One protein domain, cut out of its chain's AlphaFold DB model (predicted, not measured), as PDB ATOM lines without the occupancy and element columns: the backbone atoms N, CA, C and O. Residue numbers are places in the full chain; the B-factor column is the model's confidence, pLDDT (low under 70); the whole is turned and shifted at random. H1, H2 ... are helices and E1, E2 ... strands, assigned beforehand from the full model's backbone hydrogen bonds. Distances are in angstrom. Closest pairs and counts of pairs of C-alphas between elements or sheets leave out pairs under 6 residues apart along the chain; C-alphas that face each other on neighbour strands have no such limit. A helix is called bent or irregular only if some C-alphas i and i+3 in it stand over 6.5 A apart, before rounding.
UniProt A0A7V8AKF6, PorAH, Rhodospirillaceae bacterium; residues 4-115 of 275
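What this domain is: This is residues 4 to 115 of the 275 residues of the protein "PorAH" of Rhodospirillaceae bacterium (UniProt A0A7V8AKF6). A long helix, H3, packs with its later part on a small core in which H1 sits between H3 and a tiny sheet of E1 and E2; its beginning, residues 82 to 87, sticks out with Asp 81. Short H2 packs on the last turns of H3, and a long link from H2 swings out to the far end of H3, leaving a wide loop. The 112 printed residues hold E1, H1, E2, H2 and H3 in that order, mostly helix, with the two strands parallel. The whole is loose, with a radius of gyration of the C-alphas of 17.5 A, and elongated, spanning 53 by 31 by 26 A.

Where its parts are: E1, residues 4 to 6, begins at C-alpha 4 (40.091, 33.045, -28.793). H1, residues 10 to 27, is 25.2 A long, with a kink of 30 degrees near residue 18. E2 is residues 31 to 34 and H2 residues 52 to 58. H3, residues 82 to 114, is 47.1 A long and ends at C-alpha 114 (24.881, 39.085, -13.636); it has a kink of 31 degrees near residue 101 and is irregular, C-alphas 83 and 86 being 7.2 A apart.

How they stand to each other: E1 and E2 are parallel at 29 degrees, with N 5 and O 32 3.0 A apart, within hydrogen-bond range. The closest C-alphas of H1 and E2, Ala 20 and Val 31, are 5.8 A apart. With residues 19 to 27 alone, H1 touches H3 at a steep tilt of 49 degrees, opposite ways; the closest C-alphas, Thr 27 and Ala 99, are 5.9 A apart. H3 touches H2 with residues 109 to 114 alone; the closest C-alphas, Glu 54 and Ile 113, are 6.3 A apart. O i to N i+4 pairs are within range throughout H2, in 13 of 14 in H1 and 24 of 29 in H3.

The domain as a whole: The C-alphas farthest apart, Pro 46 and Leu 83, are 54.2 A apart. The links E2 to H2 and H2 to H3 are long. The printed part has no cut, and no printed residue has a pLDDT under 70.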
ATOM      1  N   GLN A   4      41.178  32.933 -27.815       98.50
ATOM      2  CA  GLN A   4      40.091  33.045 -28.793       98.50
ATOM      3  C   GLN A   4      38.813  32.464 -28.198       98.50
ATOM      4  O   GLN A   4      38.756  31.256 -27.939       98.50
ATOM      5  N   LEU A   5      37.821  33.330 -27.982       98.69
ATOM      6  CA  LEU A   5      36.517  32.994 -27.412       98.69
ATOM      7  C   LEU A   5      35.424  33.244 -28.455       98.69
ATOM      8  O   LEU A   5      35.254  34.372 -28.902       98.69
ATOM      9  N   TYR A   6      34.704  32.199 -28.847       98.38
ATOM     10  CA  TYR A   6      33.651  32.239 -29.858       98.38
ATOM     11  C   TYR A   6      32.279  32.373 -29.204       98.38
ATOM     12  O   TYR A   6      31.938  31.581 -28.326       98.38
ATOM     13  N   CYS A   7      31.509  33.365 -29.649       97.94
ATOM     14  CA  CYS A   7      30.171  33.669 -29.137       97.94
ATOM     15  C   CYS A   7      29.105  33.037 -30.038       97.94
ATOM     16  O   CYS A   7      29.237  33.086 -31.264       97.94
ATOM     17  N   ALA A   8      28.061  32.447 -29.454       96.19
ATOM     18  CA  ALA A   8      26.978  31.834 -30.227       96.19
ATOM     19  C   ALA A   8      25.820  32.784 -30.560       96.19
ATOM     20  O   ALA A   8      25.072  32.521 -31.500       96.19
ATOM     21  N   ASP A   9      25.681  33.892 -29.841       95.94
ATOM     22  CA  ASP A   9      24.610  34.865 -30.049       95.94
ATOM     23  C   ASP A   9      25.057  36.291 -29.670       95.94
ATOM     24  O   ASP A   9      26.212  36.545 -29.283       95.94
ATOM     25  N   ASN A  10      24.148  37.254 -29.841       96.50
ATOM     26  CA  ASN A  10      24.419  38.659 -29.562       96.50
ATOM     27  C   ASN A  10      24.555  38.929 -28.053       96.50
ATOM     28  O   ASN A  10      25.328  39.811 -27.666       96.50
ATOM     29  N   GLN A  11      23.870  38.158 -27.204       96.88
ATOM     30  CA  GLN A  11      23.972  38.268 -25.748       96.88
ATOM     31  C   GLN A  11      25.369  37.856 -25.263       96.88
ATOM     32  O   GLN A  11      26.048  38.620 -24.574       96.88
ATOM     33  N   GLU A  12      25.847  36.686 -25.691       97.00
ATOM     34  CA  GLU A  12      27.179  36.177 -25.367       97.00
ATOM     35  C   GLU A  12      28.288  37.083 -25.881       97.00
ATOM     36  O   GLU A  12      29.360  37.125 -25.280       97.00
ATOM     37  N   THR A  13      28.045  37.815 -26.972       97.06
ATOM     38  CA  THR A  13      29.008  38.783 -27.507       97.06
ATOM     39  C   THR A  13      29.291  39.897 -26.499       97.06
ATOM     40  O   THR A  13      30.457  40.216 -26.245       97.06
ATOM     41  N   VAL A  14      28.252  40.472 -25.884       97.19
ATOM     42  CA  VAL A  14      28.415  41.515 -24.857       97.19
ATOM     43  C   VAL A  14      29.042  40.932 -23.595       97.19
ATOM     44  O   VAL A  14      30.051  41.447 -23.109       97.19
ATOM     45  N   ASP A  15      28.498  39.821 -23.109       98.06
ATOM     46  CA  ASP A  15      28.941  39.198 -21.862       98.06
ATOM     47  C   ASP A  15      30.407  38.732 -21.958       98.06
ATOM     48  O   ASP A  15      31.228  39.017 -21.081       98.06
ATOM     49  N   THR A  16      30.787  38.096 -23.071       98.31
ATOM     50  CA  THR A  16      32.170  37.665 -23.326       98.31
ATOM     51  C   THR A  16      33.108  38.853 -23.507       98.31
ATOM     52  O   THR A  16      34.260  38.763 -23.086       98.31
ATOM     53  N   THR A  17      32.648  39.976 -24.066       98.06
ATOM     54  CA  THR A  17      33.468  41.199 -24.162       98.06
ATOM     55  C   THR A  17      33.831  41.736 -22.781       98.06
ATOM     56  O   THR A  17      34.988  42.074 -22.540       98.06
ATOM     57  N   ILE A  18      32.885  41.743 -21.843       98.19
ATOM     58  CA  ILE A  18      33.143  42.156 -20.457       98.19
ATOM     59  C   ILE A  18      34.102  41.167 -19.777       98.19
ATOM     60  O   ILE A  18      35.107  41.574 -19.191       98.19
ATOM     61  N   GLN A  19      33.871  39.857 -19.921       98.44
ATOM     62  CA  GLN A  19      34.795  38.835 -19.406       98.44
ATOM     63  C   GLN A  19      36.209  38.957 -20.009       98.44
ATOM     64  O   GLN A  19      37.198  38.741 -19.307       98.44
ATOM     65  N   ALA A  20      36.332  39.338 -21.286       98.31
ATOM     66  CA  ALA A  20      37.607  39.454 -21.990       98.31
ATOM     67  C   ALA A  20      38.545  40.501 -21.371       98.31
ATOM     68  O   ALA A  20      39.757  40.259 -21.330       98.31
ATOM     69  N   PHE A  21      38.012  41.613 -20.848       97.56
ATOM     70  CA  PHE A  21      38.809  42.600 -20.110       97.56
ATOM     71  C   PHE A  21      39.466  41.955 -18.893       97.56
ATOM     72  O   PHE A  21      40.691  41.927 -18.806       97.56
ATOM     73  N   ARG A  22      38.675  41.309 -18.031       96.56
ATOM     74  CA  ARG A  22      39.174  40.649 -16.817       96.56
ATOM     75  C   ARG A  22      40.215  39.578 -17.137       96.56
ATOM     76  O   ARG A  22      41.267  39.511 -16.497       96.56
ATOM     77  N   ILE A  23      39.916  38.727 -18.120       97.62
ATOM     78  CA  ILE A  23      40.815  37.649 -18.542       97.62
ATOM     79  C   ILE A  23      42.144  38.249 -19.011       97.62
ATOM     80  O   ILE A  23      43.207  37.776 -18.609       97.62
ATOM     81  N   THR A  24      42.107  39.318 -19.810       96.19
ATOM     82  CA  THR A  24      43.319  39.995 -20.294       96.19
ATOM     83  C   THR A  24      44.101  40.640 -19.149       96.19
ATOM     84  O   THR A  24      45.317  40.481 -19.081       96.19
ATOM     85  N   GLU A  25      43.427  41.318 -18.221       94.94
ATOM     86  CA  GLU A  25      44.046  42.002 -17.078       94.94
ATOM     87  C   GLU A  25      44.817  41.052 -16.156       94.94
ATOM     88  O   GLU A  25      45.877  41.410 -15.635       94.94
ATOM     89  N   ARG A  26      44.309  39.827 -15.975       94.00
ATOM     90  CA  ARG A  26      44.905  38.819 -15.086       94.00
ATOM     91  C   ARG A  26      45.914  37.904 -15.765       94.00
ATOM     92  O   ARG A  26      46.873  37.477 -15.126       94.00
ATOM     93  N   THR A  27      45.705  37.578 -17.038       94.12
ATOM     94  CA  THR A  27      46.603  36.674 -17.779       94.12
ATOM     95  C   THR A  27      47.712  37.413 -18.512       94.12
ATOM     96  O   THR A  27      48.725  36.805 -18.855       94.12
ATOM     97  N   GLU A  28      47.518  38.709 -18.773       92.62
ATOM     98  CA  GLU A  28      48.352  39.529 -19.654       92.62
ATOM     99  C   GLU A  28      48.451  38.967 -21.086       92.62
ATOM    100  O   GLU A  28      49.386  39.267 -21.834       92.62
ATOM    101  N   VAL A  29      47.482  38.131 -21.476       95.75
ATOM    102  CA  VAL A  29      47.346  37.580 -22.822       95.75
ATOM    103  C   VAL A  29      46.152  38.256 -23.491       95.75
ATOM    104  O   VAL A  29      45.067  38.275 -22.913       95.75
ATOM    105  N   PRO A  30      46.306  38.790 -24.714       96.69
ATOM    106  CA  PRO A  30      45.198  39.438 -25.398       96.69
ATOM    107  C   PRO A  30      44.101  38.427 -25.758       96.69
ATOM    108  O   PRO A  30      44.387  37.309 -26.206       96.69
ATOM    109  N   VAL A  31      42.847  38.843 -25.583       98.56
ATOM    110  CA  VAL A  31      41.652  38.057 -25.907       98.56
ATOM    111  C   VAL A  31      41.027  38.559 -27.207       98.56
ATOM    112  O   VAL A  31      40.800  39.750 -27.395       98.56
ATOM    113  N   MET A  32      40.734  37.627 -28.109       98.56
ATOM    114  CA  MET A  32      39.930  37.830 -29.305       98.56
ATOM    115  C   MET A  32      38.516  37.328 -29.019       98.56
ATOM    116  O   MET A  32      38.314  36.129 -28.806       98.56
ATOM    117  N   VAL A  33      37.555  38.249 -29.009       98.38
ATOM    118  CA  VAL A  33      36.126  37.926 -28.975       98.38
ATOM    119  C   VAL A  33      35.678  37.692 -30.415       98.38
ATOM    120  O   VAL A  33      35.625  38.620 -31.221       98.38
ATOM    121  N   CYS A  34      35.446  36.430 -30.760       97.94
ATOM    122  CA  CYS A  34      35.113  35.985 -32.104       97.94
ATOM    123  C   CYS A  34      33.593  35.974 -32.290       97.94
ATOM    124  O   CYS A  34      32.876  35.277 -31.568       97.94
ATOM    125  N   VAL A  35      33.129  36.729 -33.285       96.56
ATOM    126  CA  VAL A  35      31.712  36.931 -33.602       96.56
ATOM    127  C   VAL A  35      31.506  36.672 -35.090       96.56
ATOM    128  O   VAL A  35      32.251  37.194 -35.924       96.56
ATOM    129  N   ASP A  36      30.497  35.876 -35.430       95.25
ATOM    130  CA  ASP A  36      30.194  35.544 -36.818       95.25
ATOM    131  C   ASP A  36      29.714  36.784 -37.587       95.25
ATOM    132  O   ASP A  36      28.692  37.406 -37.275       95.25
ATOM    133  N   GLY A  37      30.470  37.144 -38.625       93.25
ATOM    134  CA  GLY A  37      30.165  38.286 -39.478       93.25
ATOM    135  C   GLY A  37      28.814  38.131 -40.176       93.25
ATOM    136  O   GLY A  37      28.468  37.042 -40.635       93.25
ATOM    137  N   PHE A  38      28.073  39.237 -40.271       89.62
ATOM    138  CA  PHE A  38      26.704  39.324 -40.782       89.62
ATOM    139  C   PHE A  38      25.676  38.618 -39.883       89.62
ATOM    140  O   PHE A  38      24.771  39.279 -39.389       89.62
ATOM    141  N   VAL A  39      25.861  37.328 -39.587       90.25
ATOM    142  CA  VAL A  39      24.897  36.515 -38.823       90.25
ATOM    143  C   VAL A  39      24.698  37.015 -37.395       90.25
ATOM    144  O   VAL A  39      23.567  37.041 -36.937       90.25
ATOM    145  N   LEU A  40      25.754  37.442 -36.700       92.75
ATOM    146  CA  LEU A  40      25.623  38.045 -35.367       92.75
ATOM    147  C   LEU A  40      25.801  39.561 -35.432       92.75
ATOM    148  O   LEU A  40      25.026  40.321 -34.862       92.75
ATOM    149  N   THR A  41      26.785  40.035 -36.204       93.38
ATOM    150  CA  THR A  41      27.126  41.467 -36.213       93.38
ATOM    151  C   THR A  41      26.071  42.374 -36.854       93.38
ATOM    152  O   THR A  41      26.127  43.580 -36.639       93.38
ATOM    153  N   HIS A  42      25.148  41.831 -37.659       93.00
ATOM    154  CA  HIS A  42      24.086  42.599 -38.334       93.00
ATOM    155  C   HIS A  42      22.673  42.114 -37.989       93.00
ATOM    156  O   HIS A  42      21.698  42.642 -38.527       93.00
ATOM    157  N   THR A  43      22.547  41.140 -37.089       89.75
ATOM    158  CA  THR A  43      21.245  40.692 -36.596       89.75
ATOM    159  C   THR A  43      20.806  41.585 -35.450       89.75
ATOM    160  O   THR A  43      21.577  41.872 -34.534       89.75
ATOM    161  N   LEU A  44      19.559  42.049 -35.517       90.88
ATOM    162  CA  LEU A  44      18.932  42.804 -34.443       90.88
ATOM    163  C   LEU A  44      18.203  41.834 -33.512       90.88
ATOM    164  O   LEU A  44      17.247  41.182 -33.923       90.88
ATOM    165  N   GLU A  45      18.646  41.775 -32.264       90.44
ATOM    166  CA  GLU A  45      18.092  40.914 -31.223       90.44
ATOM    167  C   GLU A  45      17.961  41.719 -29.919       90.44
ATOM    168  O   GLU A  45      18.839  42.540 -29.625       90.44
ATOM    169  N   PRO A  46      16.879  41.547 -29.138       93.88
ATOM    170  CA  PRO A  46      16.832  42.079 -27.785       93.88
ATOM    171  C   PRO A  46      17.882  41.378 -26.918       93.88
ATOM    172  O   PRO A  46      17.886  40.157 -26.807       93.88
ATOM    173  N   ILE A  47      18.735  42.164 -26.271       95.62
ATOM    174  CA  ILE A  47      19.723  41.673 -25.311       95.62
ATOM    175  C   ILE A  47      19.513  42.345 -23.957       95.62
ATOM    176  O   ILE A  47      19.031  43.477 -23.872       95.62
ATOM    177  N   ASP A  48      19.901  41.643 -22.904       96.00
ATOM    178  CA  ASP A  48      19.947  42.134 -21.538       96.00
ATOM    179  C   ASP A  48      21.346  42.684 -21.237       96.00
ATOM    180  O   ASP A  48      22.329  41.944 -21.125       96.00
ATOM    181  N   LEU A  49      21.462  44.007 -21.145       97.00
ATOM    182  CA  LEU A  49      22.727  44.660 -20.828       97.00
ATOM    183  C   LEU A  49      22.928  44.677 -19.309       97.00
ATOM    184  O   LEU A  49      22.045  45.160 -18.602       97.00
ATOM    185  N   PRO A  50      24.089  44.222 -18.801       97.12
ATOM    186  CA  PRO A  50      24.381  44.360 -17.382       97.12
ATOM    187  C   PRO A  50      24.426  45.843 -17.005       97.12
ATOM    188  O   PRO A  50      24.870  46.695 -17.782       97.12
ATOM    189  N   THR A  51      23.971  46.148 -15.796       98.00
ATOM    190  CA  THR A  51      24.045  47.499 -15.230       98.00
ATOM    191  C   THR A  51      25.499  47.926 -15.037       98.00
ATOM    192  O   THR A  51      26.396  47.092 -14.882       98.00
ATOM    193  N   GLN A  52      25.756  49.237 -15.013       97.06
ATOM    194  CA  GLN A  52      27.108  49.743 -14.768       97.06
ATOM    195  C   GLN A  52      27.638  49.260 -13.410       97.06
ATOM    196  O   GLN A  52      28.799  48.883 -13.306       97.06
ATOM    197  N   GLU A  53      26.779  49.191 -12.390       97.69
ATOM    198  CA  GLU A  53      27.134  48.705 -11.059       97.69
ATOM    199  C   GLU A  53      27.560  47.226 -11.060       97.69
ATOM    200  O   GLU A  53      28.482  46.841 -10.337       97.69
ATOM    201  N   GLU A  54      26.916  46.380 -11.868       97.94
ATOM    202  CA  GLU A  54      27.324  44.982 -12.043       97.94
ATOM    203  C   GLU A  54      28.675  44.875 -12.746       97.94
ATOM    204  O   GLU A  54      29.523  44.085 -12.316       97.94
ATOM    205  N   VAL A  55      28.892  45.689 -13.783       97.69
ATOM    206  CA  VAL A  55      30.167  45.746 -14.507       97.69
ATOM    207  C   VAL A  55      31.288  46.223 -13.588       97.69
ATOM    208  O   VAL A  55      32.308  45.548 -13.519       97.69
ATOM    209  N   ASP A  56      31.096  47.296 -12.819       96.81
ATOM    210  CA  ASP A  56      32.102  47.832 -11.887       96.81
ATOM    211  C   ASP A  56      32.437  46.840 -10.761       96.81
ATOM    212  O   ASP A  56      33.578  46.754 -10.299       96.81
ATOM    213  N   ARG A  57      31.447  46.054 -10.318       97.06
ATOM    214  CA  ARG A  57      31.652  44.979  -9.336       97.06
ATOM    215  C   ARG A  57      32.460  43.818  -9.919       97.06
ATOM    216  O   ARG A  57      33.225  43.192  -9.187       97.06
ATOM    217  N   PHE A  58      32.280  43.513 -11.204       97.69
ATOM    218  CA  PHE A  58      32.992  42.434 -11.895       97.69
ATOM    219  C   PHE A  58      34.398  42.850 -12.371       97.69
ATOM    220  O   PHE A  58      35.335  42.052 -12.286       97.69
ATOM    221  N   LEU A  59      34.548  44.093 -12.833       95.94
ATOM    222  CA  LEU A  59      35.767  44.720 -13.350       95.94
ATOM    223  C   LEU A  59      36.146  45.931 -12.484       95.94
ATOM    224  O   LEU A  59      35.895  47.075 -12.870       95.94
ATOM    225  N   PRO A  60      36.758  45.710 -11.306       92.12
ATOM    226  CA  PRO A  60      37.282  46.815 -10.517       92.12
ATOM    227  C   PRO A  60      38.405  47.544 -11.279       92.12
ATOM    228  O   PRO A  60      39.032  46.957 -12.161       92.12
ATOM    229  N   PRO A  61      38.728  48.802 -10.915       93.06
ATOM    230  CA  PRO A  61      39.771  49.569 -11.588       93.06
ATOM    231  C   PRO A  61      41.101  48.813 -11.694       93.06
ATOM    232  O   PRO A  61      41.677  48.391 -10.687       93.06
ATOM    233  N   TYR A  62      41.614  48.698 -12.917       93.06
ATOM    234  CA  TYR A  62      42.869  48.020 -13.214       93.06
ATOM    235  C   TYR A  62      44.003  49.009 -13.483       93.06
ATOM    236  O   TYR A  62      43.845  50.000 -14.196       93.06
ATOM    237  N   HIS A  63      45.186  48.707 -12.947       89.88
ATOM    238  CA  HIS A  63      46.403  49.462 -13.218       89.88
ATOM    239  C   HIS A  63      47.474  48.549 -13.819       89.88
ATOM    240  O   HIS A  63      48.073  47.724 -13.123       89.88
ATOM    241  N   PHE A  64      47.764  48.739 -15.108       90.00
ATOM    242  CA  PHE A  64      48.804  47.976 -15.792       90.00
ATOM    243  C   PHE A  64      50.199  48.407 -15.323       90.00
ATOM    244  O   PHE A  64      50.673  49.501 -15.631       90.00
ATOM    245  N   SER A  65      50.890  47.524 -14.601       83.88
ATOM    246  CA  SER A  65      52.183  47.816 -13.964       83.88
ATOM    247  C   SER A  65      53.341  48.058 -14.941       83.88
ATOM    248  O   SER A  65      54.377  48.576 -14.535       83.88
ATOM    249  N   ARG A  66      53.182  47.695 -16.220       88.50
ATOM    250  CA  ARG A  66      54.224  47.801 -17.259       88.50
ATOM    251  C   ARG A  66      53.863  48.806 -18.355       88.50
ATOM    252  O   ARG A  66      54.334  48.689 -19.486       88.50
ATOM    253  N   ALA A  67      53.005  49.772 -18.037       89.50
ATOM    254  CA  ALA A  67      52.772  50.918 -18.903       89.50
ATOM    255  C   ALA A  67      54.074  51.721 -19.084       89.50
ATOM    256  O   ALA A  67      54.888  51.814 -18.165       89.50
ATOM    257  N   LEU A  68      54.283  52.294 -20.271       91.88
ATOM    258  CA  LEU A  68      55.454  53.132 -20.528       91.88
ATOM    259  C   LEU A  68      55.329  54.455 -19.751       91.88
ATOM    260  O   LEU A  68      54.434  55.250 -20.028       91.88
ATOM    261  N   ASP A  69      56.246  54.696 -18.811       90.94
ATOM    262  CA  ASP A  69      56.365  55.935 -18.029       90.94
ATOM    263  C   ASP A  69      57.783  56.502 -18.199       90.94
ATOM    264  O   ASP A  69      58.773  55.811 -17.971       90.94
ATOM    265  N   SER A  70      57.907  57.776 -18.579       93.00
ATOM    266  CA  SER A  70      59.213  58.435 -18.732       93.00
ATOM    267  C   SER A  70      59.979  58.566 -17.413       93.00
ATOM    268  O   SER A  70      61.205  58.669 -17.425       93.00
ATOM    269  N   ARG A  71      59.276  58.531 -16.274       94.88
ATOM    270  CA  ARG A  71      59.868  58.542 -14.926       94.88
ATOM    271  C   ARG A  71      60.355  57.157 -14.493       94.88
ATOM    272  O   ARG A  71      61.229  57.074 -13.637       94.88
ATOM    273  N   HIS A  72      59.815  56.095 -15.094       90.94
ATOM    274  CA  HIS A  72      60.172  54.698 -14.837       90.94
ATOM    275  C   HIS A  72      60.357  53.962 -16.179       90.94
ATOM    276  O   HIS A  72      59.495  53.176 -16.579       90.94
ATOM    277  N   PRO A  73      61.445  54.252 -16.921       91.31
ATOM    278  CA  PRO A  73      61.590  53.792 -18.295       91.31
ATOM    279  C   PRO A  73      61.726  52.267 -18.381       91.31
ATOM    280  O   PRO A  73      62.471  51.645 -17.625       91.31
ATOM    281  N   LEU A  74      61.047  51.678 -19.368       92.19
ATOM    282  CA  LEU A  74      61.118  50.260 -19.718       92.19
ATOM    283  C   LEU A  74      61.548  50.110 -21.182       92.19
ATOM    284  O   LEU A  74      61.160  50.905 -22.036       92.19
ATOM    285  N   SER A  75      62.327  49.071 -21.486       90.06
ATOM    286  CA  SER A  75      62.625  48.658 -22.863       90.06
ATOM    287  C   SER A  75      61.815  47.411 -23.210       90.06
ATOM    288  O   SER A  75      61.937  46.387 -22.544       90.06
ATOM    289  N   LEU A  76      60.985  47.501 -24.250       90.19
ATOM    290  CA  LEU A  76      60.117  46.423 -24.732       90.19
ATOM    291  C   LEU A  76      60.440  46.123 -26.200       90.19
ATOM    292  O   LEU A  76      60.783  47.029 -26.955       90.19
ATOM    293  N   GLY A  77      60.315  44.859 -26.613       87.75
ATOM    294  CA  GLY A  77      60.510  44.466 -28.015       87.75
ATOM    295  C   GLY A  77      61.964  44.519 -28.499       87.75
ATOM    296  O   GLY A  77      62.208  44.740 -29.682       87.75
ATOM    297  N   THR A  78      62.932  44.339 -27.600       90.44
ATOM    298  CA  THR A  78      64.354  44.269 -27.959       90.44
ATOM    299  C   THR A  78      64.658  43.039 -28.817       90.44
ATOM    300  O   THR A  78      63.933  42.046 -28.780       90.44
ATOM    301  N   CYS A  79      65.773  43.074 -29.555       92.38
ATOM    302  CA  CYS A  79      66.301  41.872 -30.199       92.38
ATOM    303  C   CYS A  79      66.621  40.814 -29.127       92.38
ATOM    304  O   CYS A  79      67.215  41.144 -28.099       92.38
ATOM    305  N   VAL A  80      66.200  39.568 -29.352       92.81
ATOM    306  CA  VAL A  80      66.391  38.454 -28.415       92.81
ATOM    307  C   VAL A  80      67.330  37.441 -29.053       92.81
ATOM    308  O   VAL A  80      67.092  36.987 -30.170       92.81
ATOM    309  N   ASP A  81      68.392  37.095 -28.334       94.94
ATOM    310  CA  ASP A  81      69.358  36.087 -28.759       94.94
ATOM    311  C   ASP A  81      68.721  34.678 -28.784       94.94
ATOM    312  O   ASP A  81      67.864  34.382 -27.938       94.94
ATOM    313  N   PRO A  82      69.124  33.780 -29.705       96.06
ATOM    314  CA  PRO A  82      68.684  32.383 -29.702       96.06
ATOM    315  C   PRO A  82      68.835  31.656 -28.353       96.06
ATOM    316  O   PRO A  82      68.047  30.751 -28.084       96.06
ATOM    317  N   LEU A  83      69.775  32.073 -27.493       96.38
ATOM    318  CA  LEU A  83      69.968  31.556 -26.131       96.38
ATOM    319  C   LEU A  83      68.809  31.851 -25.162       96.38
ATOM    320  O   LEU A  83      68.759  31.233 -24.106       96.38
ATOM    321  N   PHE A  84      67.918  32.794 -25.490       95.50
ATOM    322  CA  PHE A  84      66.785  33.191 -24.635       95.50
ATOM    323  C   PHE A  84      65.424  33.111 -25.335       95.50
ATOM    324  O   PHE A  84      64.369  33.208 -24.698       95.50
ATOM    325  N   PHE A  85      65.407  32.998 -26.667       95.62
ATOM    326  CA  PHE A  85      64.156  33.022 -27.422       95.62
ATOM    327  C   PHE A  85      63.270  31.809 -27.105       95.62
ATOM    328  O   PHE A  85      62.046  31.941 -27.026       95.62
ATOM    329  N   THR A  86      63.870  30.641 -26.866       96.62
ATOM    330  CA  THR A  86      63.148  29.415 -26.491       96.62
ATOM    331  C   THR A  86      62.388  29.597 -25.176       96.62
ATOM    332  O   THR A  86      61.203  29.273 -25.091       96.62
ATOM    333  N   GLU A  87      63.024  30.197 -24.174       96.56
ATOM    334  CA  GLU A  87      62.469  30.491 -22.853       96.56
ATOM    335  C   GLU A  87      61.343  31.524 -22.951       96.56
ATOM    336  O   GLU A  87      60.289  31.358 -22.332       96.56
ATOM    337  N   ALA A  88      61.512  32.554 -23.787       93.94
ATOM    338  CA  ALA A  88      60.462  33.533 -24.060       93.94
ATOM    339  C   ALA A  88      59.225  32.874 -24.700       93.94
ATOM    340  O   ALA A  88      58.090  33.148 -24.298       93.94
ATOM    341  N   ARG A  89      59.423  31.958 -25.658       94.69
ATOM    342  CA  ARG A  89      58.334  31.188 -26.287       94.69
ATOM    343  C   ARG A  89      57.673  30.216 -25.316       94.69
ATOM    344  O   ARG A  89      56.446  30.125 -25.315       94.69
ATOM    345  N   HIS A  90      58.449  29.552 -24.462       96.06
ATOM    346  CA  HIS A  90      57.921  28.720 -23.384       96.06
ATOM    347  C   HIS A  90      57.061  29.552 -22.421       96.06
ATOM    348  O   HIS A  90      55.932  29.170 -22.129       96.06
ATOM    349  N   SER A  91      57.533  30.728 -21.997       94.75
ATOM    350  CA  SER A  91      56.777  31.636 -21.123       94.75
ATOM    351  C   SER A  91      55.433  32.053 -21.741       94.75
ATOM    352  O   SER A  91      54.393  31.936 -21.093       94.75
ATOM    353  N   GLN A  92      55.426  32.436 -23.024       93.88
ATOM    354  CA  GLN A  92      54.197  32.764 -23.763       93.88
ATOM    355  C   GLN A  92      53.234  31.576 -23.872       93.88
ATOM    356  O   GLN A  92      52.020  31.753 -23.782       93.88
ATOM    357  N   HIS A  93      53.761  30.368 -24.087       95.69
ATOM    358  CA  HIS A  93      52.959  29.150 -24.127       95.69
ATOM    359  C   HIS A  93      52.318  28.862 -22.763       95.69
ATOM    360  O   HIS A  93      51.105  28.675 -22.688       95.69
ATOM    361  N   GLN A  94      53.101  28.923 -21.684       95.69
ATOM    362  CA  GLN A  94      52.611  28.717 -20.321       95.69
ATOM    363  C   GLN A  94      51.570  29.766 -19.910       95.69
ATOM    364  O   GLN A  94      50.610  29.430 -19.223       95.69
ATOM    365  N   ALA A  95      51.717  31.022 -20.347       94.12
ATOM    366  CA  ALA A  95      50.712  32.060 -20.107       94.12
ATOM    367  C   ALA A  95      49.352  31.695 -20.728       94.12
ATOM    368  O   ALA A  95      48.323  31.824 -20.070       94.12
ATOM    369  N   LEU A  96      49.348  31.160 -21.954       95.75
ATOM    370  CA  LEU A  96      48.120  30.716 -22.618       95.75
ATOM    371  C   LEU A  96      47.512  29.470 -21.953       95.75
ATOM    372  O   LEU A  96      46.294  29.365 -21.877       95.75
ATOM    373  N   LEU A  97      48.334  28.541 -21.453       94.81
ATOM    374  CA  LEU A  97      47.844  27.371 -20.711       94.81
ATOM    375  C   LEU A  97      47.204  27.762 -19.374       94.81
ATOM    376  O   LEU A  97      46.126  27.276 -19.050       94.81
ATOM    377  N   ARG A  98      47.827  28.679 -18.622       93.62
ATOM    378  CA  ARG A  98      47.268  29.189 -17.357       93.62
ATOM    379  C   ARG A  98      45.973  29.977 -17.553       93.62
ATOM    380  O   ARG A  98      45.154  30.027 -16.644       93.62
ATOM    381  N   ALA A  99      45.753  30.547 -18.740       96.69
ATOM    382  CA  ALA A  99      44.519  31.263 -19.044       96.69
ATOM    383  C   ALA A  99      43.264  30.376 -18.979       96.69
ATOM    384  O   ALA A  99      42.174  30.911 -18.814       96.69
ATOM    385  N   VAL A 100      43.393  29.044 -19.072       97.44
ATOM    386  CA  VAL A 100      42.265  28.103 -18.935       97.44
ATOM    387  C   VAL A 100      41.516  28.320 -17.617       97.44
ATOM    388  O   VAL A 100      40.292  28.443 -17.624       97.44
ATOM    389  N   GLU A 101      42.246  28.401 -16.502       96.81
ATOM    390  CA  GLU A 101      41.662  28.590 -15.169       96.81
ATOM    391  C   GLU A 101      40.985  29.958 -15.050       96.81
ATOM    392  O   GLU A 101      39.875  30.054 -14.531       96.81
ATOM    393  N   GLU A 102      41.604  31.009 -15.599       97.69
ATOM    394  CA  GLU A 102      41.020  32.351 -15.551       97.69
ATOM    395  C   GLU A 102      39.785  32.486 -16.450       97.69
ATOM    396  O   GLU A 102      38.840  33.158 -16.058       97.69
ATOM    397  N   ILE A 103      39.730  31.822 -17.612       98.50
ATOM    398  CA  ILE A 103      38.518  31.800 -18.453       98.50
ATOM    399  C   ILE A 103      37.348  31.172 -17.683       98.50
ATOM    400  O   ILE A 103      36.229  31.679 -17.743       98.50
ATOM    401  N   MET A 104      37.599  30.086 -16.946       98.31
ATOM    402  CA  MET A 104      36.575  29.438 -16.121       98.31
ATOM    403  C   MET A 104      36.153  30.312 -14.936       98.31
ATOM    404  O   MET A 104      34.958  30.480 -14.700       98.31
ATOM    405  N   ALA A 105      37.115  30.894 -14.216       98.19
ATOM    406  CA  ALA A 105      36.837  31.755 -13.070       98.19
ATOM    407  C   ALA A 105      36.094  33.037 -13.474       98.19
ATOM    408  O   ALA A 105      35.162  33.453 -12.788       98.19
ATOM    409  N   ALA A 106      36.474  33.657 -14.596       98.25
ATOM    410  CA  ALA A 106      35.800  34.836 -15.125       98.25
ATOM    411  C   ALA A 106      34.338  34.543 -15.473       98.25
ATOM    412  O   ALA A 106      33.472  35.339 -15.125       98.25
ATOM    413  N   ASP A 107      34.054  33.399 -16.094       98.38
ATOM    414  CA  ASP A 107      32.682  33.015 -16.425       98.38
ATOM    415  C   ASP A 107      31.836  32.712 -15.179       98.38
ATOM    416  O   ASP A 107      30.696  33.164 -15.078       98.38
ATOM    417  N   GLN A 108      32.407  32.006 -14.198       98.31
ATOM    418  CA  GLN A 108      31.726  31.693 -12.940       98.31
ATOM    419  C   GLN A 108      31.383  32.954 -12.137       98.31
ATOM    420  O   GLN A 108      30.258  33.102 -11.659       98.31
ATOM    421  N   ASP A 109      32.338  33.870 -11.994       98.06
ATOM    422  CA  ASP A 109      32.132  35.106 -11.241       98.06
ATOM    423  C   ASP A 109      31.185  36.063 -11.973       98.06
ATOM    424  O   ASP A 109      30.381  36.743 -11.334       98.06
ATOM    425  N   TYR A 110      31.242  36.095 -13.310       98.31
ATOM    426  CA  TYR A 110      30.290  36.850 -14.119       98.31
ATOM    427  C   TYR A 110      28.867  36.329 -13.889       98.31
ATOM    428  O   TYR A 110      27.965  37.110 -13.591       98.31
ATOM    429  N   ALA A 111      28.683  35.006 -13.905       98.06
ATOM    430  CA  ALA A 111      27.398  34.378 -13.622       98.06
ATOM    431  C   ALA A 111      26.897  34.641 -12.195       98.06
ATOM    432  O   ALA A 111      25.698  34.827 -12.001       98.06
ATOM    433  N   ALA A 112      27.784  34.716 -11.202       98.19
ATOM    434  CA  ALA A 112      27.406  35.054  -9.829       98.19
ATOM    435  C   ALA A 112      26.925  36.511  -9.671       98.19
ATOM    436  O   ALA A 112      26.138  36.803  -8.770       98.19
ATOM    437  N   ILE A 113      27.402  37.422 -10.525       97.56
ATOM    438  CA  ILE A 113      27.083  38.856 -10.481       97.56
ATOM    439  C   ILE A 113      25.864  39.191 -11.338       97.56
ATOM    440  O   ILE A 113      24.987  39.895 -10.850       97.56
ATOM    441  N   VAL A 114      25.848  38.716 -12.585       97.12
ATOM    442  CA  VAL A 114      24.881  39.085 -13.636       97.12
ATOM    443  C   VAL A 114      23.782  38.023 -13.795       97.12
ATOM    444  O   VAL A 114      22.737  38.272 -14.384       97.12
ATOM    445  N   GLY A 115      23.983  36.818 -13.253       96.75
ATOM    446  CA  GLY A 115      22.980  35.747 -13.255       96.75
ATOM    447  C   GLY A 115      22.997  34.832 -14.482       96.75
ATOM    448  O   GLY A 115      22.120  33.979 -14.605       96.75
TER     449      GLY A 115